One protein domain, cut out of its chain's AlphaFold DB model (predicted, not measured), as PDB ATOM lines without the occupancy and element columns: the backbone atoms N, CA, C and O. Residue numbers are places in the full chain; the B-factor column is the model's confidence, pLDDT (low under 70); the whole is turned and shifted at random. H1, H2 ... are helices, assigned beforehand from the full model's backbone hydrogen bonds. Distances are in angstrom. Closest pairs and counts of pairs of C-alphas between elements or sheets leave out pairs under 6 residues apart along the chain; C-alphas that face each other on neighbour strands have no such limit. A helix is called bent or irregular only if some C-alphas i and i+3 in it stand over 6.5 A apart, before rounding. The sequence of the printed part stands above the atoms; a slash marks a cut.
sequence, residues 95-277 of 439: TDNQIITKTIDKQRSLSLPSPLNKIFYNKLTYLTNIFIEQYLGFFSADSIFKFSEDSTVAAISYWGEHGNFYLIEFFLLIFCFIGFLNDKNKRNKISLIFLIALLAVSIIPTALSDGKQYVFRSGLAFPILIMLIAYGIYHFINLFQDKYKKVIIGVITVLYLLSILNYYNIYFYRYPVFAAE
ATOM      1  N   THR A  95      26.817 -28.121  14.672       77.56
ATOM      2  CA  THR A  95      27.016 -27.064  15.670       77.56
ATOM      3  C   THR A  95      25.700 -26.722  16.375       77.56
ATOM      4  O   THR A  95      24.619 -26.842  15.792       77.56
ATOM      5  N   ASP A  96      25.793 -26.290  17.636       77.94
ATOM      6  CA  ASP A  96      24.643 -25.997  18.490       77.94
ATOM      7  C   ASP A  96      23.647 -25.033  17.822       77.94
ATOM      8  O   ASP A  96      23.915 -23.850  17.575       77.94
ATOM      9  N   ASN A  97      22.447 -25.561  17.563       80.19
ATOM     10  CA  ASN A  97      21.341 -24.818  16.978       80.19
ATOM     11  C   ASN A  97      20.946 -23.603  17.824       80.19
ATOM     12  O   ASN A  97      20.467 -22.622  17.254       80.19
ATOM     13  N   GLN A  98      21.136 -23.631  19.147       84.19
ATOM     14  CA  GLN A  98      20.770 -22.513  20.016       84.19
ATOM     15  C   GLN A  98      21.648 -21.288  19.755       84.19
ATOM     16  O   GLN A  98      21.125 -20.180  19.637       84.19
ATOM     17  N   ILE A  99      22.962 -21.475  19.603       83.19
ATOM     18  CA  ILE A  99      23.910 -20.390  19.309       83.19
ATOM     19  C   ILE A  99      23.600 -19.771  17.942       83.19
ATOM     20  O   ILE A  99      23.514 -18.546  17.806       83.19
ATOM     21  N   ILE A 100      23.373 -20.622  16.939       86.56
ATOM     22  CA  ILE A 100      23.034 -20.190  15.579       86.56
ATOM     23  C   ILE A 100      21.725 -19.392  15.587       86.56
ATOM     24  O   ILE A 100      21.665 -18.295  15.036       86.56
ATOM     25  N   THR A 101      20.693 -19.905  16.259       88.88
ATOM     26  CA  THR A 101      19.376 -19.254  16.331       88.88
ATOM     27  C   THR A 101      19.466 -17.905  17.044       88.88
ATOM     28  O   THR A 101      19.025 -16.905  16.485       88.88
ATOM     29  N   LYS A 102      20.144 -17.829  18.201       91.50
ATOM     30  CA  LYS A 102      20.378 -16.566  18.927       91.50
ATOM     31  C   LYS A 102      21.083 -15.519  18.063       91.50
ATOM     32  O   LYS A 102      20.729 -14.343  18.104       91.50
ATOM     33  N   THR A 103      22.067 -15.937  17.270       90.19
ATOM     34  CA  THR A 103      22.816 -15.035  16.383       90.19
ATOM     35  C   THR A 103      21.939 -14.509  15.250       90.19
ATOM     36  O   THR A 103      21.934 -13.309  14.980       90.19
ATOM     37  N   ILE A 104      21.150 -15.384  14.622       92.56
ATOM     38  CA  ILE A 104      20.216 -15.004  13.555       92.56
ATOM     39  C   ILE A 104      19.134 -14.062  14.090       92.56
ATOM     40  O   ILE A 104      18.833 -13.053  13.456       92.56
ATOM     41  N   ASP A 105      18.568 -14.350  15.260       92.62
ATOM     42  CA  ASP A 105      17.533 -13.505  15.857       92.62
ATOM     43  C   ASP A 105      18.088 -12.142  16.279       92.62
ATOM     44  O   ASP A 105      17.429 -11.125  16.062       92.62
ATOM     45  N   LYS A 106      19.339 -12.086  16.754       93.81
ATOM     46  CA  LYS A 106      20.060 -10.823  16.967       93.81
ATOM     47  C   LYS A 106      20.248 -10.042  15.662       93.81
ATOM     48  O   LYS A 106      20.054  -8.834  15.643       93.81
ATOM     49  N   GLN A 107      20.606 -10.695  14.556       93.00
ATOM     50  CA  GLN A 107      20.729 -10.011  13.260       93.00
ATOM     51  C   GLN A 107      19.380  -9.467  12.768       93.00
ATOM     52  O   GLN A 107      19.310  -8.355  12.243       93.00
ATOM     53  N   ARG A 108      18.292 -10.217  12.983       92.12
ATOM     54  CA  ARG A 108      16.929  -9.778  12.651       92.12
ATOM     55  C   ARG A 108      16.480  -8.592  13.497       92.12
ATOM     56  O   ARG A 108      15.870  -7.686  12.943       92.12
ATOM     57  N   SER A 109      16.774  -8.584  14.798       92.56
ATOM     58  CA  SER A 109      16.391  -7.479  15.688       92.56
ATOM     59  C   SER A 109      17.173  -6.194  15.415       92.56
ATOM     60  O   SER A 109      16.648  -5.105  15.619       92.56
ATOM     61  N   LEU A 110      18.400  -6.315  14.900       94.06
ATOM     62  CA  LEU A 110      19.224  -5.191  14.449       94.06
ATOM     63  C   LEU A 110      18.867  -4.691  13.037       94.06
ATOM     64  O   LEU A 110      19.489  -3.751  12.550       94.06
ATOM     65  N   SER A 111      17.891  -5.309  12.368       93.44
ATOM     66  CA  SER A 111      17.502  -4.968  10.998       93.44
ATOM     67  C   SER A 111      16.180  -4.210  10.958       93.44
ATOM     68  O   SER A 111      15.235  -4.546  11.670       93.44
ATOM     69  N   LEU A 112      16.074  -3.230  10.054       94.12
ATOM     70  CA  LEU A 112      14.791  -2.590   9.761       94.12
ATOM     71  C   LEU A 112      13.768  -3.641   9.289       94.12
ATOM     72  O   LEU A 112      14.151  -4.580   8.579       94.12
ATOM     73  N   PRO A 113      12.475  -3.511   9.643       90.44
ATOM     74  CA  PRO A 113      11.449  -4.459   9.222       90.44
ATOM     75  C   PRO A 113      11.381  -4.570   7.693       90.44
ATOM     76  O   PRO A 113      11.064  -3.606   7.001       90.44
ATOM     77  N   SER A 114      11.678  -5.755   7.156       93.19
ATOM     78  CA  SER A 114      11.629  -6.034   5.719       93.19
ATOM     79  C   SER A 114      11.247  -7.497   5.462       93.19
ATOM     80  O   SER A 114      11.753  -8.386   6.157       93.19
ATOM     81  N   PRO A 115      10.417  -7.801   4.442       89.75
ATOM     82  CA  PRO A 115      10.163  -9.177   4.003       89.75
ATOM     83  C   PRO A 115      11.447  -9.936   3.643       89.75
ATOM     84  O   PRO A 115      11.526 -11.155   3.811       89.75
ATOM     85  N   LEU A 116      12.481  -9.205   3.209       92.44
ATOM     86  CA  LEU A 116      13.781  -9.754   2.838       92.44
ATOM     87  C   LEU A 116      14.563 -10.299   4.039       92.44
ATOM     88  O   LEU A 116      15.422 -11.161   3.861       92.44
ATOM     89  N   ASN A 117      14.235  -9.888   5.271       90.25
ATOM     90  CA  ASN A 117      14.932 -10.354   6.473       90.25
ATOM     91  C   ASN A 117      14.821 -11.873   6.651       90.25
ATOM     92  O   ASN A 117      15.742 -12.497   7.166       90.25
ATOM     93  N   LYS A 118      13.735 -12.502   6.183       88.31
ATOM     94  CA  LYS A 118      13.595 -13.969   6.222       88.31
ATOM     95  C   LYS A 118      14.529 -14.672   5.228       88.31
ATOM     96  O   LYS A 118      14.955 -15.797   5.481       88.31
ATOM     97  N   ILE A 119      14.867 -14.008   4.122       90.19
ATOM     98  CA  ILE A 119      15.755 -14.528   3.072       90.19
ATOM     99  C   ILE A 119      17.224 -14.309   3.451       90.19
ATOM    100  O   ILE A 119      18.042 -15.212   3.289       90.19
ATOM    101  N   PHE A 120      17.572 -13.142   3.995       92.56
ATOM    102  CA  PHE A 120      18.960 -12.830   4.350       92.56
ATOM    103  C   PHE A 120      19.364 -13.331   5.738       92.56
ATOM    104  O   PHE A 120      20.493 -13.774   5.921       92.56
ATOM    105  N   TYR A 121      18.441 -13.348   6.699       93.00
ATOM    106  CA  TYR A 121      18.708 -13.807   8.060       93.00
ATOM    107  C   TYR A 121      17.964 -15.113   8.321       93.00
ATOM    108  O   TYR A 121      16.878 -15.153   8.906       93.00
ATOM    109  N   ASN A 122      18.550 -16.209   7.855       91.88
ATOM    110  CA  ASN A 122      18.122 -17.565   8.175       91.88
ATOM    111  C   ASN A 122      19.338 -18.488   8.312       91.88
ATOM    112  O   ASN A 122      20.471 -18.104   8.019       91.88
ATOM    113  N   LYS A 123      19.082 -19.721   8.756       90.75
ATOM    114  CA  LYS A 123      20.129 -20.703   9.038       90.75
ATOM    115  C   LYS A 123      20.970 -21.040   7.809       90.75
ATOM    116  O   LYS A 123      22.184 -21.136   7.938       90.75
ATOM    117  N   LEU A 124      20.350 -21.205   6.641       91.38
ATOM    118  CA  LEU A 124      21.074 -21.525   5.415       91.38
ATOM    119  C   LEU A 124      22.007 -20.374   5.038       91.38
ATOM    120  O   LEU A 124      23.199 -20.607   4.890       91.38
ATOM    121  N   THR A 125      21.501 -19.139   4.985       92.44
ATOM    122  CA  THR A 125      22.317 -17.963   4.647       92.44
ATOM    123  C   THR A 125      23.463 -17.768   5.640       92.44
ATOM    124  O   THR A 125      24.596 -17.541   5.228       92.44
ATOM    125  N   TYR A 126      23.207 -17.931   6.941       91.62
ATOM    126  CA  TYR A 126      24.239 -17.849   7.976       91.62
ATOM    127  C   TYR A 126      25.337 -18.908   7.794       91.62
ATOM    128  O   TYR A 126      26.521 -18.574   7.763       91.62
ATOM    129  N   LEU A 127      24.960 -20.179   7.611       91.56
ATOM    130  CA  LEU A 127      25.917 -21.270   7.397       91.56
ATOM    131  C   LEU A 127      26.682 -21.122   6.077       91.56
ATOM    132  O   LEU A 127      27.879 -21.392   6.033       91.56
ATOM    133  N   THR A 128      26.020 -20.668   5.011       92.38
ATOM    134  CA  THR A 128      26.663 -20.378   3.726       92.38
ATOM    135  C   THR A 128      27.662 -19.232   3.854       92.38
ATOM    136  O   THR A 128      28.764 -19.349   3.328       92.38
ATOM    137  N   ASN A 129      27.330 -18.170   4.591       92.50
ATOM    138  CA  ASN A 129      28.258 -17.068   4.843       92.50
ATOM    139  C   ASN A 129      29.495 -17.547   5.604       92.50
ATOM    140  O   ASN A 129      30.605 -17.247   5.179       92.50
ATOM    141  N   ILE A 130      29.320 -18.357   6.655       91.69
ATOM    142  CA  ILE A 130      30.448 -18.957   7.378       91.69
ATOM    143  C   ILE A 130      31.288 -19.833   6.445       91.69
ATOM    144  O   ILE A 130      32.510 -19.714   6.433       91.69
ATOM    145  N   PHE A 131      30.655 -20.698   5.649       93.50
ATOM    146  CA  PHE A 131      31.363 -21.555   4.700       93.50
ATOM    147  C   PHE A 131      32.197 -20.723   3.718       93.50
ATOM    148  O   PHE A 131      33.378 -21.004   3.533       93.50
ATOM    149  N   ILE A 132      31.606 -19.687   3.111       94.56
ATOM    150  CA  ILE A 132      32.285 -18.803   2.154       94.56
ATOM    151  C   ILE A 132      33.428 -18.053   2.835       94.56
ATOM    152  O   ILE A 132      34.530 -18.019   2.294       94.56
ATOM    153  N   GLU A 133      33.191 -17.485   4.018       93.00
ATOM    154  CA  GLU A 133      34.204 -16.757   4.781       93.00
ATOM    155  C   GLU A 133      35.392 -17.658   5.116       93.00
ATOM    156  O   GLU A 133      36.541 -17.279   4.902       93.00
ATOM    157  N   GLN A 134      35.138 -18.877   5.592       92.00
ATOM    158  CA  GLN A 134      36.201 -19.823   5.902       92.00
ATOM    159  C   GLN A 134      36.921 -20.303   4.638       92.00
ATOM    160  O   GLN A 134      38.151 -20.361   4.625       92.00
ATOM    161  N   TYR A 135      36.183 -20.609   3.569       94.69
ATOM    162  CA  TYR A 135      36.737 -21.101   2.308       94.69
ATOM    163  C   TYR A 135      37.617 -20.056   1.611       94.69
ATOM    164  O   TYR A 135      38.762 -20.338   1.265       94.69
ATOM    165  N   LEU A 136      37.103 -18.836   1.426       94.50
ATOM    166  CA  LEU A 136      37.847 -17.730   0.817       94.50
ATOM    167  C   LEU A 136      38.915 -17.178   1.762       94.50
ATOM    168  O   LEU A 136      39.969 -16.751   1.298       94.50
ATOM    169  N   GLY A 137      38.676 -17.250   3.072       91.94
ATOM    170  CA  GLY A 137      39.642 -16.869   4.094       91.94
ATOM    171  C   GLY A 137      40.955 -17.634   3.971       91.94
ATOM    172  O   GLY A 137      42.000 -17.027   4.166       91.94
ATOM    173  N   PHE A 138      40.938 -18.907   3.540       91.25
ATOM    174  CA  PHE A 138      42.173 -19.655   3.267       91.25
ATOM    175  C   PHE A 138      43.031 -18.966   2.206       91.25
ATOM    176  O   PHE A 138      44.241 -18.903   2.368       91.25
ATOM    177  N   PHE A 139      42.413 -18.458   1.136       91.56
ATOM    178  CA  PHE A 139      43.095 -17.842  -0.004       91.56
ATOM    179  C   PHE A 139      43.483 -16.379   0.218       91.56
ATOM    180  O   PHE A 139      44.051 -15.755  -0.681       91.56
ATOM    181  N   SER A 140      43.170 -15.810   1.383       91.06
ATOM    182  CA  SER A 140      43.565 -14.443   1.689       91.06
ATOM    183  C   SER A 140      45.093 -14.321   1.739       91.06
ATOM    184  O   SER A 140      45.804 -15.228   2.176       91.06
ATOM    185  N   ALA A 141      45.624 -13.184   1.285       89.00
ATOM    186  CA  ALA A 141      47.058 -12.931   1.396       89.00
ATOM    187  C   ALA A 141      47.506 -12.916   2.868       89.00
ATOM    188  O   ALA A 141      48.617 -13.349   3.180       89.00
ATOM    189  N   ASP A 142      46.612 -12.479   3.762       85.31
ATOM    190  CA  ASP A 142      46.863 -12.458   5.194       85.31
ATOM    191  C   ASP A 142      47.090 -13.873   5.744       85.31
ATOM    192  O   ASP A 142      48.142 -14.106   6.328       85.31
ATOM    193  N   SER A 143      46.197 -14.834   5.487       84.19
ATOM    194  CA  SER A 143      46.301 -16.211   6.010       84.19
ATOM    195  C   SER A 143      47.476 -17.021   5.447       84.19
ATOM    196  O   SER A 143      48.023 -17.892   6.129       84.19
ATOM    197  N   ILE A 144      47.836 -16.796   4.177       89.12
ATOM    198  CA  ILE A 144      48.880 -17.579   3.501       89.12
ATOM    199  C   ILE A 144      50.264 -16.976   3.745       89.12
ATOM    200  O   ILE A 144      51.191 -17.729   4.045       89.12
ATOM    201  N   PHE A 145      50.413 -15.652   3.631       89.38
ATOM    202  CA  PHE A 145      51.730 -15.009   3.541       89.38
ATOM    203  C   PHE A 145      52.082 -14.075   4.699       89.38
ATOM    204  O   PHE A 145      53.266 -13.852   4.940       89.38
ATOM    205  N   LYS A 146      51.096 -13.502   5.400       82.88
ATOM    206  CA  LYS A 146      51.358 -12.455   6.399       82.88
ATOM    207  C   LYS A 146      51.289 -12.978   7.827       82.88
ATOM    208  O   LYS A 146      52.260 -12.874   8.563       82.88
ATOM    209  N   PHE A 147      50.152 -13.558   8.188       75.25
ATOM    210  CA  PHE A 147      49.834 -14.035   9.520       75.25
ATOM    211  C   PHE A 147      49.403 -15.497   9.420       75.25
ATOM    212  O   PHE A 147      48.383 -15.807   8.801       75.25
ATOM    213  N   SER A 148      50.145 -16.416  10.043       67.25
ATOM    214  CA  SER A 148      49.575 -17.728  10.331       67.25
ATOM    215  C   SER A 148      48.347 -17.548  11.222       67.25
ATOM    216  O   SER A 148      48.298 -16.639  12.050       67.25
ATOM    217  N   GLU A 149      47.376 -18.437  11.071       67.44
ATOM    218  CA  GLU A 149      46.116 -18.400  11.806       67.44
ATOM    219  C   GLU A 149      46.299 -18.238  13.322       67.44
ATOM    220  O   GLU A 149      47.119 -18.930  13.924       67.44
ATOM    221  N   ASP A 150      45.509 -17.358  13.937       56.94
ATOM    222  CA  ASP A 150      45.446 -17.155  15.388       56.94
ATOM    223  C   ASP A 150      44.576 -18.259  16.009       56.94
ATOM    224  O   ASP A 150      43.414 -18.067  16.373       56.94
ATOM    225  N   SER A 151      45.083 -19.493  15.983       52.72
ATOM    226  CA  SER A 151      44.378 -20.625  16.569       52.72
ATOM    227  C   SER A 151      44.542 -20.593  18.086       52.72
ATOM    228  O   SER A 151      45.667 -20.593  18.584       52.72
ATOM    229  N   THR A 152      43.434 -20.713  18.820       46.12
ATOM    230  CA  THR A 152      43.410 -20.921  20.283       46.12
ATOM    231  C   THR A 152      44.190 -22.162  20.736       46.12
ATOM    232  O   THR A 152      44.530 -22.294  21.908       46.12
ATOM    233  N   VAL A 153      44.530 -23.063  19.807       51.19
ATOM    234  CA  VAL A 153      45.505 -24.142  19.999       51.19
ATOM    235  C   VAL A 153      46.910 -23.566  19.767       51.19
ATOM    236  O   VAL A 153      47.557 -23.810  18.749       51.19
ATOM    237  N   ALA A 154      47.357 -22.752  20.722       52.25
ATOM    238  CA  ALA A 154      48.556 -21.907  20.684       52.25
ATOM    239  C   ALA A 154      49.898 -22.634  20.428       52.25
ATOM    240  O   ALA A 154      50.929 -21.978  20.300       52.25
ATOM    241  N   ALA A 155      49.909 -23.968  20.358       55.41
ATOM    242  CA  ALA A 155      51.122 -24.785  20.324       55.41
ATOM    243  C   ALA A 155      51.737 -24.983  18.933       55.41
ATOM    244  O   ALA A 155      52.826 -25.537  18.853       55.41
ATOM    245  N   ILE A 156      51.025 -24.669  17.843       57.72
ATOM    246  CA  ILE A 156      51.478 -24.930  16.453       57.72
ATOM    247  C   ILE A 156      51.229 -23.719  15.533       57.72
ATOM    248  O   ILE A 156      51.772 -23.631  14.433       57.72
ATOM    249  N   SER A 157      50.428 -22.754  15.984       57.38
ATOM    250  CA  SER A 157      50.301 -21.464  15.314       57.38
ATOM    251  C   SER A 157      51.548 -20.625  15.592       57.38
ATOM    252  O   SER A 157      51.920 -20.423  16.746       57.38
ATOM    253  N   TYR A 158      52.178 -20.076  14.551       56.03
ATOM    254  CA  TYR A 158      53.275 -19.107  14.683       56.03
ATOM    255  C   TYR A 158      52.778 -17.714  15.123       56.03
ATOM    256  O   TYR A 158      53.451 -16.717  14.867       56.03
ATOM    257  N   TRP A 159      51.593 -17.639  15.751       57.50
ATOM    258  CA  TRP A 159      50.986 -16.447  16.353       57.50
ATOM    259  C   TRP A 159      51.032 -15.199  15.463       57.50
ATOM    260  O   TRP A 159      51.226 -14.079  15.928       57.50
ATOM    261  N   GLY A 160      50.867 -15.392  14.154       61.72
ATOM    262  CA  GLY A 160      50.846 -14.289  13.207       61.72
ATOM    263  C   GLY A 160      52.209 -13.625  12.965       61.72
ATOM    264  O   GLY A 160      52.287 -12.609  12.287       61.72
ATOM    265  N   GLU A 161      53.321 -14.162  13.459       70.25
ATOM    266  CA  GLU A 161      54.623 -13.556  13.153       70.25
ATOM    267  C   GLU A 161      55.090 -13.847  11.724       70.25
ATOM    268  O   GLU A 161      55.908 -13.114  11.166       70.25
ATOM    269  N   HIS A 162      54.579 -14.929  11.137       78.75
ATOM    270  CA  HIS A 162      54.932 -15.361   9.797       78.75
ATOM    271  C   HIS A 162      53.766 -16.115   9.147       78.75
ATOM    272  O   HIS A 162      53.036 -16.839   9.824       78.75
ATOM    273  N   GLY A 163      53.597 -15.963   7.831       84.69
ATOM    274  CA  GLY A 163      52.672 -16.780   7.049       84.69
ATOM    275  C   GLY A 163      53.118 -18.242   6.939       84.69
ATOM    276  O   GLY A 163      54.172 -18.647   7.419       84.69
ATOM    277  N   ASN A 164      52.336 -19.069   6.256       86.81
ATOM    278  CA  ASN A 164      52.789 -20.418   5.898       86.81
ATOM    279  C   ASN A 164      53.761 -20.407   4.707       86.81
ATOM    280  O   ASN A 164      54.498 -21.368   4.499       86.81
ATOM    281  N   PHE A 165      53.752 -19.319   3.939       91.75
ATOM    282  CA  PHE A 165      54.611 -19.067   2.790       91.75
ATOM    283  C   PHE A 165      55.217 -17.663   2.895       91.75
ATOM    284  O   PHE A 165      54.651 -16.769   3.521       91.75
ATOM    285  N   TYR A 166      56.362 -17.451   2.259       92.06
ATOM    286  CA  TYR A 166      57.033 -16.160   2.165       92.06
ATOM    287  C   TYR A 166      56.412 -15.284   1.078       92.06
ATOM    288  O   TYR A 166      55.927 -15.769   0.058       92.06
ATOM    289  N   LEU A 167      56.530 -13.961   1.221       90.56
ATOM    290  CA  LEU A 167      56.029 -13.007   0.223       90.56
ATOM    291  C   LEU A 167      56.620 -13.214  -1.183       90.56
ATOM    292  O   LEU A 167      55.943 -12.943  -2.171       90.56
ATOM    293  N   ILE A 168      57.849 -13.731  -1.308       93.31
ATOM    294  CA  ILE A 168      58.418 -14.080  -2.622       93.31
ATOM    295  C   ILE A 168      57.565 -15.129  -3.355       93.31
ATOM    296  O   ILE A 168      57.416 -15.079  -4.575       93.31
ATOM    297  N   GLU A 169      56.945 -16.044  -2.616       95.62
ATOM    298  CA  GLU A 169      56.157 -17.149  -3.156       95.62
ATOM    299  C   GLU A 169      54.817 -16.673  -3.713       95.62
ATOM    300  O   GLU A 169      54.322 -17.246  -4.684       95.62
ATOM    301  N   PHE A 170      54.283 -15.565  -3.189       94.25
ATOM    302  CA  PHE A 170      53.143 -14.877  -3.788       94.25
ATOM    303  C   PHE A 170      53.447 -14.446  -5.232       94.25
ATOM    304  O   PHE A 170      52.680 -14.753  -6.145       94.25
ATOM    305  N   PHE A 171      54.602 -13.815  -5.477       94.25
ATOM    306  CA  PHE A 171      55.009 -13.431  -6.835       94.25
ATOM    307  C   PHE A 171      55.245 -14.652  -7.730       94.25
ATOM    308  O   PHE A 171      54.859 -14.656  -8.899       94.25
ATOM    309  N   LEU A 172      55.823 -15.725  -7.186       96.75
ATOM    310  CA  LEU A 172      56.034 -16.970  -7.927       96.75
ATOM    311  C   LEU A 172      54.708 -17.646  -8.316       96.75
ATOM    312  O   LEU A 172      54.601 -18.189  -9.416       96.75
ATOM    313  N   LEU A 173      53.663 -17.552  -7.490       96.31
ATOM    314  CA  LEU A 173      52.319 -18.015  -7.853       96.31
ATOM    315  C   LEU A 173      51.698 -17.196  -8.993       96.31
ATOM    316  O   LEU A 173      51.023 -17.771  -9.850       96.31
ATOM    317  N   ILE A 174      51.973 -15.890  -9.079       95.31
ATOM    318  CA  ILE A 174      51.579 -15.083 -10.249       95.31
ATOM    319  C   ILE A 174      52.259 -15.629 -11.512       95.31
ATOM    320  O   ILE A 174      51.599 -15.830 -12.535       95.31
ATOM    321  N   PHE A 175      53.553 -15.959 -11.443       96.19
ATOM    322  CA  PHE A 175      54.257 -16.585 -12.568       96.19
ATOM    323  C   PHE A 175      53.735 -17.986 -12.905       96.19
ATOM    324  O   PHE A 175      53.717 -18.351 -14.080       96.19
ATOM    325  N   CYS A 176      53.232 -18.748 -11.929       96.56
ATOM    326  CA  CYS A 176      52.516 -19.997 -12.196       96.56
ATOM    327  C   CYS A 176      51.263 -19.745 -13.051       96.56
ATOM    328  O   CYS A 176      51.018 -20.477 -14.013       96.56
ATOM    329  N   PHE A 177      50.490 -18.700 -12.744       94.56
ATOM    330  CA  PHE A 177      49.300 -18.341 -13.520       94.56
ATOM    331  C   PHE A 177      49.647 -17.853 -14.936       94.56
ATOM    332  O   PHE A 177      49.052 -18.318 -15.908       94.56
ATOM    333  N   ILE A 178      50.657 -16.990 -15.082       94.19
ATOM    334  CA  ILE A 178      51.156 -16.550 -16.400       94.19
ATOM    335  C   ILE A 178      51.638 -17.754 -17.219       94.19
ATOM    336  O   ILE A 178      51.285 -17.903 -18.391       94.19
ATOM    337  N   GLY A 179      52.398 -18.650 -16.587       92.25
ATOM    338  CA  GLY A 179      52.853 -19.900 -17.181       92.25
ATOM    339  C   GLY A 179      51.692 -20.767 -17.660       92.25
ATOM    340  O   GLY A 179      51.704 -21.231 -18.796       92.25
ATOM    341  N   PHE A 180      50.647 -20.915 -16.842       93.25
ATOM    342  CA  PHE A 180      49.431 -21.649 -17.199       93.25
ATOM    343  C   PHE A 180      48.729 -21.082 -18.444       93.25
ATOM    344  O   PHE A 180      48.323 -21.853 -19.321       93.25
ATOM    345  N   LEU A 181      48.602 -19.755 -18.550       92.50
ATOM    346  CA  LEU A 181      47.987 -19.102 -19.712       92.50
ATOM    347  C   LEU A 181      48.797 -19.350 -20.993       92.50
ATOM    348  O   LEU A 181      48.231 -19.715 -22.030       92.50
ATOM    349  N   ASN A 182      50.121 -19.230 -20.892       91.50
ATOM    350  CA  ASN A 182      51.038 -19.302 -22.027       91.50
ATOM    351  C   ASN A 182      51.410 -20.733 -22.446       91.50
ATOM    352  O   ASN A 182      51.866 -20.938 -23.574       91.50
ATOM    353  N   ASP A 183      51.216 -21.735 -21.585       90.38
ATOM    354  CA  ASP A 183      51.605 -23.112 -21.884       90.38
ATOM    355  C   ASP A 183      50.748 -23.694 -23.023       90.38
ATOM    356  O   ASP A 183      49.530 -23.869 -22.918       90.38
ATOM    357  N   LYS A 184      51.380 -24.001 -24.158       89.88
ATOM    358  CA  LYS A 184      50.704 -24.611 -25.315       89.88
ATOM    359  C   LYS A 184      50.501 -26.117 -25.136       89.88
ATOM    360  O   LYS A 184      49.700 -26.716 -25.852       89.88
ATOM    361  N   ASN A 185      51.192 -26.745 -24.185       89.06
ATOM    362  CA  ASN A 185      51.086 -28.173 -23.952       89.06
ATOM    363  C   ASN A 185      49.789 -28.506 -23.199       89.06
ATOM    364  O   ASN A 185      49.640 -28.271 -21.997       89.06
ATOM    365  N   LYS A 186      48.851 -29.138 -23.911       86.69
ATOM    366  CA  LYS A 186      47.557 -29.568 -23.364       86.69
ATOM    367  C   LYS A 186      47.697 -30.458 -22.124       86.69
ATOM    368  O   LYS A 186      46.872 -30.366 -21.219       86.69
ATOM    369  N   ARG A 187      48.739 -31.295 -22.054       85.62
ATOM    370  CA  ARG A 187      48.978 -32.171 -20.899       85.62
ATOM    371  C   ARG A 187      49.329 -31.367 -19.650       85.62
ATOM    372  O   ARG A 187      48.750 -31.624 -18.600       85.62
ATOM    373  N   ASN A 188      50.205 -30.371 -19.778       87.25
ATOM    374  CA  ASN A 188      50.580 -29.495 -18.668       87.25
ATOM    375  C   ASN A 188      49.370 -28.705 -18.158       87.25
ATOM    376  O   ASN A 188      49.138 -28.648 -16.953       87.25
ATOM    377  N   LYS A 189      48.535 -28.194 -19.072       89.25
ATOM    378  CA  LYS A 189      47.273 -27.526 -18.720       89.25
ATOM    379  C   LYS A 189      46.332 -28.429 -17.922       89.25
ATOM    380  O   LYS A 189      45.817 -27.998 -16.897       89.25
ATOM    381  N   ILE A 190      46.143 -29.685 -18.340       89.69
ATOM    382  CA  ILE A 190      45.324 -30.655 -17.589       89.69
ATOM    383  C   ILE A 190      45.917 -30.907 -16.197       89.69
ATOM    384  O   ILE A 190      45.175 -30.925 -15.217       89.69
ATOM    385  N   SER A 191      47.239 -31.069 -16.091       90.38
ATOM    386  CA  SER A 191      47.913 -31.260 -14.802       90.38
ATOM    387  C   SER A 191      47.740 -30.062 -13.865       90.38
ATOM    388  O   SER A 191      47.477 -30.261 -12.684       90.38
ATOM    389  N   LEU A 192      47.816 -28.831 -14.373       92.31
ATOM    390  CA  LEU A 192      47.603 -27.621 -13.572       92.31
ATOM    391  C   LEU A 192      46.149 -27.460 -13.140       92.31
ATOM    392  O   LEU A 192      45.895 -27.196 -11.971       92.31
ATOM    393  N   ILE A 193      45.190 -27.697 -14.042       93.94
ATOM    394  CA  ILE A 193      43.759 -27.711 -13.699       93.94
ATOM    395  C   ILE A 193      43.493 -28.745 -12.603       93.94
ATOM    396  O   ILE A 193      42.749 -28.475 -11.665       93.94
ATOM    397  N   PHE A 194      44.131 -29.913 -12.682       94.38
ATOM    398  CA  PHE A 194      44.038 -30.930 -11.644       94.38
ATOM    399  C   PHE A 194      44.603 -30.453 -10.300       94.38
ATOM    400  O   PHE A 194      43.947 -30.648  -9.281       94.38
ATOM    401  N   LEU A 195      45.771 -29.803 -10.280       95.38
ATOM    402  CA  LEU A 195      46.335 -29.236  -9.051       95.38
ATOM    403  C   LEU A 195      45.435 -28.143  -8.459       95.38
ATOM    404  O   LEU A 195      45.181 -28.160  -7.260       95.38
ATOM    405  N   ILE A 196      44.891 -27.247  -9.286       95.25
ATOM    406  CA  ILE A 196      43.951 -26.203  -8.848       95.25
ATOM    407  C   ILE A 196      42.664 -26.828  -8.294       95.25
ATOM    408  O   ILE A 196      42.175 -26.404  -7.252       95.25
ATOM    409  N   ALA A 197      42.135 -27.869  -8.939       96.00
ATOM    410  CA  ALA A 197      40.967 -28.590  -8.440       96.00
ATOM    411  C   ALA A 197      41.256 -29.275  -7.095       96.00
ATOM    412  O   ALA A 197      40.441 -29.199  -6.175       96.00
ATOM    413  N   LEU A 198      42.424 -29.913  -6.952       95.50
ATOM    414  CA  LEU A 198      42.846 -30.490  -5.676       95.50
ATOM    415  C   LEU A 198      42.984 -29.420  -4.590       95.50
ATOM    416  O   LEU A 198      42.550 -29.656  -3.463       95.50
ATOM    417  N   LEU A 199      43.542 -28.252  -4.922       96.44
ATOM    418  CA  LEU A 199      43.648 -27.120  -4.004       96.44
ATOM    419  C   LEU A 199      42.255 -26.660  -3.559       96.44
ATOM    420  O   LEU A 199      41.994 -26.567  -2.363       96.44
ATOM    421  N   ALA A 200      41.327 -26.485  -4.501       95.50
ATOM    422  CA  ALA A 200      39.951 -26.093  -4.212       95.50
ATOM    423  C   ALA A 200      39.239 -27.084  -3.273       95.50
ATOM    424  O   ALA A 200      38.531 -26.678  -2.352       95.50
ATOM    425  N   VAL A 201      39.439 -28.389  -3.467       95.25
ATOM    426  CA  VAL A 201      38.821 -29.416  -2.618       95.25
ATOM    427  C   VAL A 201      39.530 -29.582  -1.274       95.25
ATOM    428  O   VAL A 201      38.872 -29.880  -0.280       95.25
ATOM    429  N   SER A 202      40.835 -29.315  -1.195       94.44
ATOM    430  CA  SER A 202      41.601 -29.405   0.056       94.44
ATOM    431  C   SER A 202      41.118 -28.455   1.163       94.44
ATOM    432  O   SER A 202      41.419 -28.675   2.334       94.44
ATOM    433  N   ILE A 203      40.334 -27.432   0.815       94.62
ATOM    434  CA  ILE A 203      39.832 -26.412   1.749       94.62
ATOM    435  C   ILE A 203      38.460 -26.772   2.328       94.62
ATOM    436  O   ILE A 203      38.095 -26.299   3.405       94.62
ATOM    437  N   ILE A 204      37.731 -27.682   1.672       94.00
ATOM    438  CA  ILE A 204      36.392 -28.122   2.084       94.00
ATOM    439  C   ILE A 204      36.327 -28.555   3.556       94.00
ATOM    440  O   ILE A 204      35.375 -28.153   4.225       94.00
ATOM    441  N   PRO A 205      37.292 -29.325   4.107       92.06
ATOM    442  CA  PRO A 205      37.217 -29.722   5.508       92.06
ATOM    443  C   PRO A 205      37.225 -28.529   6.462       92.06
ATOM    444  O   PRO A 205      36.442 -28.523   7.404       92.06
ATOM    445  N   THR A 206      38.049 -27.506   6.211       90.62
ATOM    446  CA  THR A 206      38.046 -26.286   7.031       90.62
ATOM    447  C   THR A 206      36.726 -25.551   6.880       90.62
ATOM    448  O   THR A 206      36.077 -25.278   7.876       90.62
ATOM    449  N   ALA A 207      36.271 -25.339   5.643       92.50
ATOM    450  CA  ALA A 207      35.044 -24.596   5.363       92.50
ATOM    451  C   ALA A 207      33.771 -25.223   5.962       92.50
ATOM    452  O   ALA A 207      32.779 -24.525   6.145       92.50
ATOM    453  N   LEU A 208      33.785 -26.525   6.264       91.19
ATOM    454  CA  LEU A 208      32.676 -27.247   6.898       91.19
ATOM    455  C   LEU A 208      32.835 -27.429   8.409       91.19
ATOM    456  O   LEU A 208      32.018 -28.115   9.027       91.19
ATOM    457  N   SER A 209      33.864 -26.835   9.006       87.31
ATOM    458  CA  SER A 209      34.139 -26.968  10.428       87.31
ATOM    459  C   SER A 209      33.798 -25.703  11.218       87.31
ATOM    460  O   SER A 209      33.669 -24.610  10.677       87.31
ATOM    461  N   ASP A 210      33.646 -25.861  12.524       79.94
ATOM    462  CA  ASP A 210      33.270 -24.833  13.502       79.94
ATOM    463  C   ASP A 210      34.317 -23.730  13.744       79.94
ATOM    464  O   ASP A 210      34.097 -22.833  14.554       79.94
ATOM    465  N   GLY A 211      35.449 -23.767  13.040       78.06
ATOM    466  CA  GLY A 211      36.539 -22.823  13.227       78.06
ATOM    467  C   GLY A 211      37.553 -22.856  12.092       78.06
ATOM    468  O   GLY A 211      37.772 -23.886  11.441       78.06
ATOM    469  N   LYS A 212      38.213 -21.714  11.903       79.38
ATOM    470  CA  LYS A 212      39.363 -21.567  11.010       79.38
ATOM    471  C   LYS A 212      40.497 -22.368  11.653       79.38
ATOM    472  O   LYS A 212      40.815 -22.071  12.792       79.38
ATOM    473  N   GLN A 213      40.930 -23.450  10.995       81.88
ATOM    474  CA  GLN A 213      42.065 -24.325  11.353       81.88
ATOM    475  C   GLN A 213      42.747 -24.843  10.083       81.88
ATOM    476  O   GLN A 213      42.822 -26.048   9.834       81.88
ATOM    477  N   TYR A 214      43.204 -23.927   9.235       86.44
ATOM    478  CA  TYR A 214      43.723 -24.172   7.895       86.44
ATOM    479  C   TYR A 214      44.900 -25.147   7.881       86.44
ATOM    480  O   TYR A 214      44.923 -26.054   7.052       86.44
ATOM    481  N   VAL A 215      45.849 -25.024   8.814       84.50
ATOM    482  CA  VAL A 215      47.036 -25.900   8.860       84.50
ATOM    483  C   VAL A 215      46.634 -27.367   9.050       84.50
ATOM    484  O   VAL A 215      47.120 -28.251   8.344       84.50
ATOM    485  N   PHE A 216      45.679 -27.634   9.942       82.50
ATOM    486  CA  PHE A 216      45.238 -28.993  10.255       82.50
ATOM    487  C   PHE A 216      44.209 -29.516   9.252       82.50
ATOM    488  O   PHE A 216      44.340 -30.610   8.694       82.50
ATOM    489  N   ARG A 217      43.157 -28.729   9.015       86.94
ATOM    490  CA  ARG A 217      41.978 -29.145   8.251       86.94
ATOM    491  C   ARG A 217      42.189 -28.979   6.739       86.94
ATOM    492  O   ARG A 217      41.642 -29.770   5.975       86.94
ATOM    493  N   SER A 218      43.072 -28.078   6.303       90.50
ATOM    494  CA  SER A 218      43.485 -27.893   4.899       90.50
ATOM    495  C   SER A 218      44.931 -28.308   4.620       90.50
ATOM    496  O   SER A 218      45.522 -27.861   3.644       90.50
ATOM    497  N   GLY A 219      45.493 -29.225   5.415       88.94
ATOM    498  CA  GLY A 219      46.881 -29.691   5.281       88.94
ATOM    499  C   GLY A 219      47.292 -30.150   3.869       88.94
ATOM    500  O   GLY A 219      48.438 -29.969   3.467       88.94
ATOM    501  N   LEU A 220      46.358 -30.685   3.069       91.44
ATOM    502  CA  LEU A 220      46.621 -31.084   1.678       91.44
ATOM    503  C   LEU A 220      46.898 -29.885   0.743       91.44
ATOM    504  O   LEU A 220      47.562 -30.058  -0.276       91.44
ATOM    505  N   ALA A 221      46.435 -28.681   1.086       94.31
ATOM    506  CA  ALA A 221      46.626 -27.470   0.291       94.31
ATOM    507  C   ALA A 221      48.106 -27.072   0.178       94.31
ATOM    508  O   ALA A 221      48.564 -26.704  -0.901       94.31
ATOM    509  N   PHE A 222      48.870 -27.188   1.269       93.44
ATOM    510  CA  PHE A 222      50.270 -26.752   1.337       93.44
ATOM    511  C   PHE A 222      51.192 -27.464   0.339       93.44
ATOM    512  O   PHE A 222      51.827 -26.775  -0.459       93.44
ATOM    513  N   PRO A 223      51.254 -28.811   0.272       94.94
ATOM    514  CA  PRO A 223      52.072 -29.477  -0.739       94.94
ATOM    515  C   PRO A 223      51.611 -29.164  -2.170       94.94
ATOM    516  O   PRO A 223      52.432 -29.159  -3.085       94.94
ATOM    517  N   ILE A 224      50.323 -28.868  -2.388       96.00
ATOM    518  CA  ILE A 224      49.822 -28.448  -3.703       96.00
ATOM    519  C   ILE A 224      50.324 -27.050  -4.062       96.00
ATOM    520  O   ILE A 224      50.817 -26.856  -5.172       96.00
ATOM    521  N   LEU A 225      50.253 -26.101  -3.130       96.62
ATOM    522  CA  LEU A 225      50.802 -24.758  -3.305       96.62
ATOM    523  C   LEU A 225      52.308 -24.805  -3.578       96.62
ATOM    524  O   LEU A 225      52.753 -24.146  -4.508       96.62
ATOM    525  N   ILE A 226      53.069 -25.654  -2.879       96.62
ATOM    526  CA  ILE A 226      54.502 -25.868  -3.155       96.62
ATOM    527  C   ILE A 226      54.724 -26.334  -4.603       96.62
ATOM    528  O   ILE A 226      55.600 -25.815  -5.292       96.62
ATOM    529  N   MET A 227      53.917 -27.278  -5.105       96.50
ATOM    530  CA  MET A 227      54.009 -27.720  -6.506       96.50
ATOM    531  C   MET A 227      53.680 -26.594  -7.500       96.50
ATOM    532  O   MET A 227      54.339 -26.483  -8.535       96.50
ATOM    533  N   LEU A 228      52.688 -25.750  -7.198       97.19
ATOM    534  CA  LEU A 228      52.338 -24.589  -8.024       97.19
ATOM    535  C   LEU A 228      53.447 -23.525  -8.000       97.19
ATOM    536  O   LEU A 228      53.829 -23.021  -9.054       97.19
ATOM    537  N   ILE A 229      54.027 -23.243  -6.831       97.44
ATOM    538  CA  ILE A 229      55.181 -22.345  -6.671       97.44
ATOM    539  C   ILE A 229      56.369 -22.866  -7.483       97.44
ATOM    540  O   ILE A 229      56.973 -22.102  -8.230       97.44
ATOM    541  N   ALA A 230      56.667 -24.168  -7.424       96.69
ATOM    542  CA  ALA A 230      57.745 -24.773  -8.204       96.69
ATOM    543  C   ALA A 230      57.539 -24.606  -9.722       96.69
ATOM    544  O   ALA A 230      58.483 -24.287 -10.449       96.69
ATOM    545  N   TYR A 231      56.303 -24.762 -10.207       96.31
ATOM    546  CA  TYR A 231      55.967 -24.478 -11.606       96.31
ATOM    547  C   TYR A 231      56.114 -22.984 -11.945       96.31
ATOM    548  O   TYR A 231      56.602 -22.637 -13.021       96.31
ATOM    549  N   GLY A 232      55.760 -22.100 -11.010       97.06
ATOM    550  CA  GLY A 232      55.989 -20.660 -11.114       97.06
ATOM    551  C   GLY A 232      57.467 -20.281 -11.215       97.06
ATOM    552  O   GLY A 232      57.835 -19.516 -12.103       97.06
ATOM    553  N   ILE A 233      58.327 -20.879 -10.383       97.12
ATOM    554  CA  ILE A 233      59.791 -20.720 -10.438       97.12
ATOM    555  C   ILE A 233      60.324 -21.142 -11.809       97.12
ATOM    556  O   ILE A 233      61.092 -20.404 -12.427       97.12
ATOM    557  N   TYR A 234      59.895 -22.307 -12.306       95.88
ATOM    558  CA  TYR A 234      60.297 -22.802 -13.622       95.88
ATOM    559  C   TYR A 234      59.961 -21.801 -14.736       95.88
ATOM    560  O   TYR A 234      60.815 -21.494 -15.570       95.88
ATOM    561  N   HIS A 235      58.740 -21.261 -14.742       94.75
ATOM    562  CA  HIS A 235      58.337 -20.264 -15.735       94.75
ATOM    563  C   HIS A 235      59.092 -18.955 -15.592       94.75
ATOM    564  O   HIS A 235      59.588 -18.444 -16.590       94.75
ATOM    565  N   PHE A 236      59.237 -18.454 -14.367       96.69
ATOM    566  CA  PHE A 236      59.962 -17.222 -14.096       96.69
ATOM    567  C   PHE A 236      61.406 -17.282 -14.610       96.69
ATOM    568  O   PHE A 236      61.828 -16.390 -15.337       96.69
ATOM    569  N   ILE A 237      62.142 -18.363 -14.325       96.81
ATOM    570  CA  ILE A 237      63.525 -18.545 -14.801       96.81
ATOM    571  C   ILE A 237      63.587 -18.581 -16.335       96.81
ATOM    572  O   ILE A 237      64.517 -18.041 -16.936       96.81
ATOM    573  N   ASN A 238      62.598 -19.196 -16.986       94.38
ATOM    574  CA  ASN A 238      62.562 -19.325 -18.443       94.38
ATOM    575  C   ASN A 238      62.170 -18.040 -19.186       94.38
ATOM    576  O   ASN A 238      62.302 -18.009 -20.407       94.38
ATOM    577  N   LEU A 239      61.757 -16.977 -18.485       94.25
ATOM    578  CA  LEU A 239      61.587 -15.651 -19.091       94.25
ATOM    579  C   LEU A 239      62.924 -15.012 -19.493       94.25
ATOM    580  O   LEU A 239      62.949 -14.093 -20.308       94.25
ATOM    581  N   PHE A 240      64.037 -15.488 -18.932       95.69
ATOM    582  CA  PHE A 240      65.350 -14.887 -19.114       95.69
ATOM    583  C   PHE A 240      66.250 -15.720 -20.031       95.69
ATOM    584  O   PHE A 240      66.157 -16.946 -20.106       95.69
ATOM    585  N   GLN A 241      67.171 -15.035 -20.712       95.12
ATOM    586  CA  GLN A 241      68.187 -15.666 -21.560       95.12
ATOM    587  C   GLN A 241      69.123 -16.568 -20.742       95.12
ATOM    588  O   GLN A 241      69.407 -16.284 -19.576       95.12
ATOM    589  N   ASP A 242      69.685 -17.607 -21.373       95.31
ATOM    590  CA  ASP A 242      70.501 -18.630 -20.694       95.31
ATOM    591  C   ASP A 242      71.687 -18.060 -19.901       95.31
ATOM    592  O   ASP A 242      71.996 -18.557 -18.816       95.31
ATOM    593  N   LYS A 243      72.299 -16.962 -20.376       95.88
ATOM    594  CA  LYS A 243      73.391 -16.277 -19.662       95.88
ATOM    595  C   LYS A 243      72.976 -15.706 -18.299       95.88
ATOM    596  O   LYS A 243      73.809 -15.630 -17.402       95.88
ATOM    597  N   TYR A 244      71.704 -15.342 -18.119       96.50
ATOM    598  CA  TYR A 244      71.176 -14.783 -16.869       96.50
ATOM    599  C   TYR A 244      70.495 -15.827 -15.977       96.50
ATOM    600  O   TYR A 244      70.352 -15.589 -14.780       96.50
ATOM    601  N   LYS A 245      70.123 -17.002 -16.507       97.00
ATOM    602  CA  LYS A 245      69.433 -18.050 -15.730       97.00
ATOM    603  C   LYS A 245      70.198 -18.454 -14.473       97.00
ATOM    604  O   LYS A 245      69.601 -18.538 -13.406       97.00
ATOM    605  N   LYS A 246      71.517 -18.654 -14.573       96.81
ATOM    606  CA  LYS A 246      72.359 -19.015 -13.414       96.81
ATOM    607  C   LYS A 246      72.356 -17.933 -12.334       96.81
ATOM    608  O   LYS A 246      72.278 -18.260 -11.155       96.81
ATOM    609  N   VAL A 247      72.400 -16.662 -12.740       97.62
ATOM    610  CA  VAL A 247      72.346 -15.520 -11.816       97.62
ATOM    611  C   VAL A 247      71.002 -15.494 -11.095       97.62
ATOM    612  O   VAL A 247      70.966 -15.384  -9.877       97.62
ATOM    613  N   ILE A 248      69.900 -15.670 -11.823       97.12
ATOM    614  CA  ILE A 248      68.543 -15.640 -11.261       97.12
ATOM    615  C   ILE A 248      68.297 -16.811 -10.318       97.12
ATOM    616  O   ILE A 248      67.745 -16.612  -9.241       97.12
ATOM    617  N   ILE A 249      68.749 -18.013 -10.686       97.12
ATOM    618  CA  ILE A 249      68.731 -19.170  -9.787       97.12
ATOM    619  C   ILE A 249      69.504 -18.836  -8.509       97.12
ATOM    620  O   ILE A 249      68.965 -19.021  -7.426       97.12
ATOM    621  N   GLY A 250      70.709 -18.266  -8.628       97.88
ATOM    622  CA  GLY A 250      71.499 -17.818  -7.480       97.88
ATOM    623  C   GLY A 250      70.755 -16.818  -6.592       97.88
ATOM    624  O   GLY A 250      70.723 -16.995  -5.379       97.88
ATOM    625  N   VAL A 251      70.092 -15.816  -7.180       97.19
ATOM    626  CA  VAL A 251      69.280 -14.830  -6.444       97.19
ATOM    627  C   VAL A 251      68.115 -15.500  -5.712       97.19
ATOM    628  O   VAL A 251      67.940 -15.266  -4.520       97.19
ATOM    629  N   ILE A 252      67.347 -16.362  -6.386       96.75
ATOM    630  CA  ILE A 252      66.235 -17.104  -5.766       96.75
ATOM    631  C   ILE A 252      66.754 -17.972  -4.615       96.75
ATOM    632  O   ILE A 252      66.163 -17.977  -3.537       96.75
ATOM    633  N   THR A 253      67.877 -18.666  -4.810       97.19
ATOM    634  CA  THR A 253      68.513 -19.474  -3.765       97.19
ATOM    635  C   THR A 253      68.914 -18.621  -2.565       97.19
ATOM    636  O   THR A 253      68.590 -18.990  -1.442       97.19
ATOM    637  N   VAL A 254      69.562 -17.471  -2.775       97.81
ATOM    638  CA  VAL A 254      69.937 -16.556  -1.684       97.81
ATOM    639  C   VAL A 254      68.701 -16.054  -0.936       97.81
ATOM    640  O   VAL A 254      68.702 -16.061   0.291       97.81
ATOM    641  N   LEU A 255      67.628 -15.684  -1.640       96.69
ATOM    642  CA  LEU A 255      66.378 -15.255  -1.005       96.69
ATOM    643  C   LEU A 255      65.775 -16.367  -0.135       96.69
ATOM    644  O   LEU A 255      65.415 -16.108   1.010       96.69
ATOM    645  N   TYR A 256      65.749 -17.612  -0.620       96.06
ATOM    646  CA  TYR A 256      65.303 -18.751   0.186       96.06
ATOM    647  C   TYR A 256      66.231 -19.051   1.371       96.06
ATOM    648  O   TYR A 256      65.744 -19.431   2.433       96.06
ATOM    649  N   LEU A 257      67.546 -18.856   1.240       96.81
ATOM    650  CA  LEU A 257      68.475 -18.990   2.365       96.81
ATOM    651  C   LEU A 257      68.212 -17.929   3.440       96.81
ATOM    652  O   LEU A 257      68.173 -18.266   4.620       96.81
ATOM    653  N   LEU A 258      67.967 -16.675   3.052       96.25
ATOM    654  CA  LEU A 258      67.576 -15.612   3.985       96.25
ATOM    655  C   LEU A 258      66.242 -15.927   4.673       96.25
ATOM    656  O   LEU A 258      66.123 -15.763   5.885       96.25
ATOM    657  N   SER A 259      65.266 -16.442   3.923       93.44
ATOM    658  CA  SER A 259      64.006 -16.960   4.461       93.44
ATOM    659  C   SER A 259      64.239 -18.057   5.505       93.44
ATOM    660  O   SER A 259      63.728 -17.961   6.619       93.44
ATOM    661  N   ILE A 260      65.072 -19.057   5.201       94.19
ATOM    662  CA  ILE A 260      65.420 -20.135   6.138       94.19
ATOM    663  C   ILE A 260      66.090 -19.579   7.400       94.19
ATOM    664  O   ILE A 260      65.742 -20.008   8.497       94.19
ATOM    665  N   LEU A 261      67.007 -18.616   7.275       95.25
ATOM    666  CA  LEU A 261      67.647 -17.969   8.425       95.25
ATOM    667  C   LEU A 261      66.636 -17.203   9.289       95.25
ATOM    668  O   LEU A 261      66.684 -17.292  10.516       95.25
ATOM    669  N   ASN A 262      65.688 -16.499   8.669       92.12
ATOM    670  CA  ASN A 262      64.606 -15.833   9.388       92.12
ATOM    671  C   ASN A 262      63.728 -16.842  10.144       92.12
ATOM    672  O   ASN A 262      63.468 -16.664  11.333       92.12
ATOM    673  N   TYR A 263      63.320 -17.934   9.492       90.62
ATOM    674  CA  TYR A 263      62.557 -18.994  10.151       90.62
ATOM    675  C   TYR A 263      63.347 -19.669  11.267       90.62
ATOM    676  O   TYR A 263      62.786 -19.937  12.320       90.62
ATOM    677  N   TYR A 264      64.647 -19.896  11.083       92.94
ATOM    678  CA  TYR A 264      65.517 -20.422  12.130       92.94
ATOM    679  C   TYR A 264      65.500 -19.518  13.370       92.94
ATOM    680  O   TYR A 264      65.332 -20.006  14.487       92.94
ATOM    681  N   ASN A 265      65.594 -18.198  13.178       91.62
ATOM    682  CA  ASN A 265      65.482 -17.233  14.267       91.62
ATOM    683  C   ASN A 265      64.107 -17.297  14.961       91.62
ATOM    684  O   ASN A 265      64.029 -17.391  16.186       91.62
ATOM    685  N   ILE A 266      63.018 -17.301  14.186       88.25
ATOM    686  CA  ILE A 266      61.658 -17.402  14.730       88.25
ATOM    687  C   ILE A 266      61.497 -18.710  15.515       88.25
ATOM    688  O   ILE A 266      61.083 -18.675  16.668       88.25
ATOM    689  N   TYR A 267      61.874 -19.846  14.934       87.38
ATOM    690  CA  TYR A 267      61.645 -21.175  15.492       87.38
ATOM    691  C   TYR A 267      62.496 -21.474  16.733       87.38
ATOM    692  O   TYR A 267      61.986 -22.032  17.700       87.38
ATOM    693  N   PHE A 268      63.784 -21.119  16.743       88.75
ATOM    694  CA  PHE A 268      64.675 -21.487  17.852       88.75
ATOM    695  C   PHE A 268      64.787 -20.431  18.955       88.75
ATOM    696  O   PHE A 268      65.177 -20.780  20.070       88.75
ATOM    697  N   TYR A 269      64.451 -19.167  18.673       88.50
ATOM    698  CA  TYR A 269      64.634 -18.075  19.637       88.50
ATOM    699  C   TYR A 269      63.326 -17.416  20.064       88.50
ATOM    700  O   TYR A 269      63.167 -17.119  21.244       88.50
ATOM    701  N   ARG A 270      62.371 -17.202  19.149       86.94
ATOM    702  CA  ARG A 270      61.100 -16.536  19.492       86.94
ATOM    703  C   ARG A 270      60.024 -17.530  19.923       86.94
ATOM    704  O   ARG A 270      59.392 -17.340  20.959       86.94
ATOM    705  N   TYR A 271      59.852 -18.602  19.156       85.75
ATOM    706  CA  TYR A 271      58.803 -19.606  19.337       85.75
ATOM    707  C   TYR A 271      58.776 -20.234  20.733       85.75
ATOM    708  O   TYR A 271      57.689 -20.301  21.309       85.75
ATOM    709  N   PRO A 272      59.919 -20.613  21.348       85.75
ATOM    710  CA  PRO A 272      59.907 -21.178  22.696       85.75
ATOM    711  C   PRO A 272      59.376 -20.219  23.766       85.75
ATOM    712  O   PRO A 272      59.006 -20.676  24.838       85.75
ATOM    713  N   VAL A 273      59.353 -18.908  23.495       86.62
ATOM    714  CA  VAL A 273      58.841 -17.884  24.412       86.62
ATOM    715  C   VAL A 273      57.361 -17.623  24.144       86.62
ATOM    716  O   VAL A 273      56.540 -17.787  25.039       86.62
ATOM    717  N   PHE A 274      56.994 -17.248  22.914       83.00
ATOM    718  CA  PHE A 274      55.617 -16.822  22.636       83.00
ATOM    719  C   PHE A 274      54.617 -17.982  22.535       83.00
ATOM    720  O   PHE A 274      53.434 -17.774  22.791       83.00
ATOM    721  N   ALA A 275      55.059 -19.184  22.144       83.44
ATOM    722  CA  ALA A 275      54.200 -20.365  22.021       83.44
ATOM    723  C   ALA A 275      54.243 -21.259  23.272       83.44
ATOM    724  O   ALA A 275      53.613 -22.317  23.289       83.44
ATOM    725  N   ALA A 276      54.971 -20.848  24.316       86.12
ATOM    726  CA  ALA A 276      55.199 -21.642  25.521       86.12
ATOM    727  C   ALA A 276      53.893 -22.097  26.184       86.12
ATOM    728  O   ALA A 276      53.740 -23.272  26.516       86.12
ATOM    729  N   GLU A 277      52.913 -21.200  26.301       86.12
ATOM    730  CA  GLU A 277      51.610 -21.523  26.892       86.12
ATOM    731  C   GLU A 277      50.782 -22.484  26.035       86.12
ATOM    732  O   GLU A 277      49.994 -23.264  26.566       86.12
TER     733      GLU A 277
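AT A GLANCE: This is residues 95 to 277 of the 439 residues of an uncharacterized protein of Candidatus Beckwithbacteria bacterium (UniProt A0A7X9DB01). The long helix H10 and the helix before it, H9, make a narrow V, a hairpin along one side of a spread-out frame of helices; H5 crosses H9 as an X, and H6 packs on the first residues of H9. On the other side H3 leads away to the far end, where H1 stands across its first residues and H2 is close to H1, while the short helices H4, H7 and H8 lie between the two sides. The printed part has 183 residues with ten named helices, H1 to H10 in order along the chain, and no named strand, so the class is all helix. It is loose, with a radius of gyration of the C-alphas of 21.1 A, and only just flat, spanning 69 by 48 by 26 A.

HOW THE PARTS SIT: Begin at H10, residues 242 to 274, which has a kink of 36 degrees near residue 268 and is only just irregular, its C-alphas 243 and 246 standing 6.9 A apart. Residues 245 to 249 of H10 touch residues 237 to 238 of H9, residues 221 to 238; the closest C-alphas are those of Ile 237 and Lys 245, 6.0 A apart. This hairpin has a shallow tilt of 30 degrees, opposite ways. H9 is the hub, touching three helices. Look next at H5, residues 167 to 182, which touches residues 228 to 236 of H9: the C-alphas of Cys 176 and Gly 232, their closest, are 3.7 A apart, and the steep tilt of 69 degrees, the same way, is only just short of about perpendicular. H5 and H10 are near each other. H6, residues 186 to 202, touches residues 221 to 228 of H9, closest at the C-alphas of Leu 199 and Ala 221, 5.2 A apart, with a shallow tilt of 33 degrees, opposite ways, only just short of steep. H4, residues 141 to 146, only just touches H5, with 3 pairs of C-alphas within 8 A; Phe 145 and Leu 167 have the closest C-alphas, 5.8 A apart. Farther out, H3, residues 123 to 138, touches H7, residues 204 to 207, closest at the C-alphas of Phe 131 and Ala 207, 4.8 A apart. H7 only just touches H8, residues 214 to 217, with 3 pairs of C-alphas within 8 A, closest at Thr 206 and Arg 217, 5.0 A apart. H1, residues 97 to 109, touches H3 about perpendicular, at 81 degrees, the C-alphas of Ile 100 and Lys 123 being closest at 7.2 A. H2, residues 117 to 120, is close but not clearly touching to H1, with the C-alphas of Arg 108 and Asn 117 6.5 A apart. In H1, H3, H4, H6 and H9 every O i to N i+4 pair is within hydrogen-bond range, in H5 11 of 12 and in H10 24 of 29; H2, H7 and H8 are too short for such a pair.

IN THESE COORDINATES: Find C-alpha 242 at (70.501, -18.630, -20.694); from there H10 runs 45.9 A to C-alpha 274 at (55.617, -16.822, 22.636). H9 is 25.9 A long, H6 24.2 A, H5 23.7 A, H3 22.8 A and H1 18.1 A, which starts at C-alpha 97, (21.341, -24.818, 16.978).

THE WHOLE: The C-alphas of Pro 113 and Lys 243, the two farthest apart, are 69.4 A from each other. The printed part has no cut. The link from H4 to H5, residues 147 to 166, is long; the links H1 to H2 and H7 to H8 are short, and the others are tight. Mean pLDDT of the printed part is 89.0, and residues 148 to 160 are under 70.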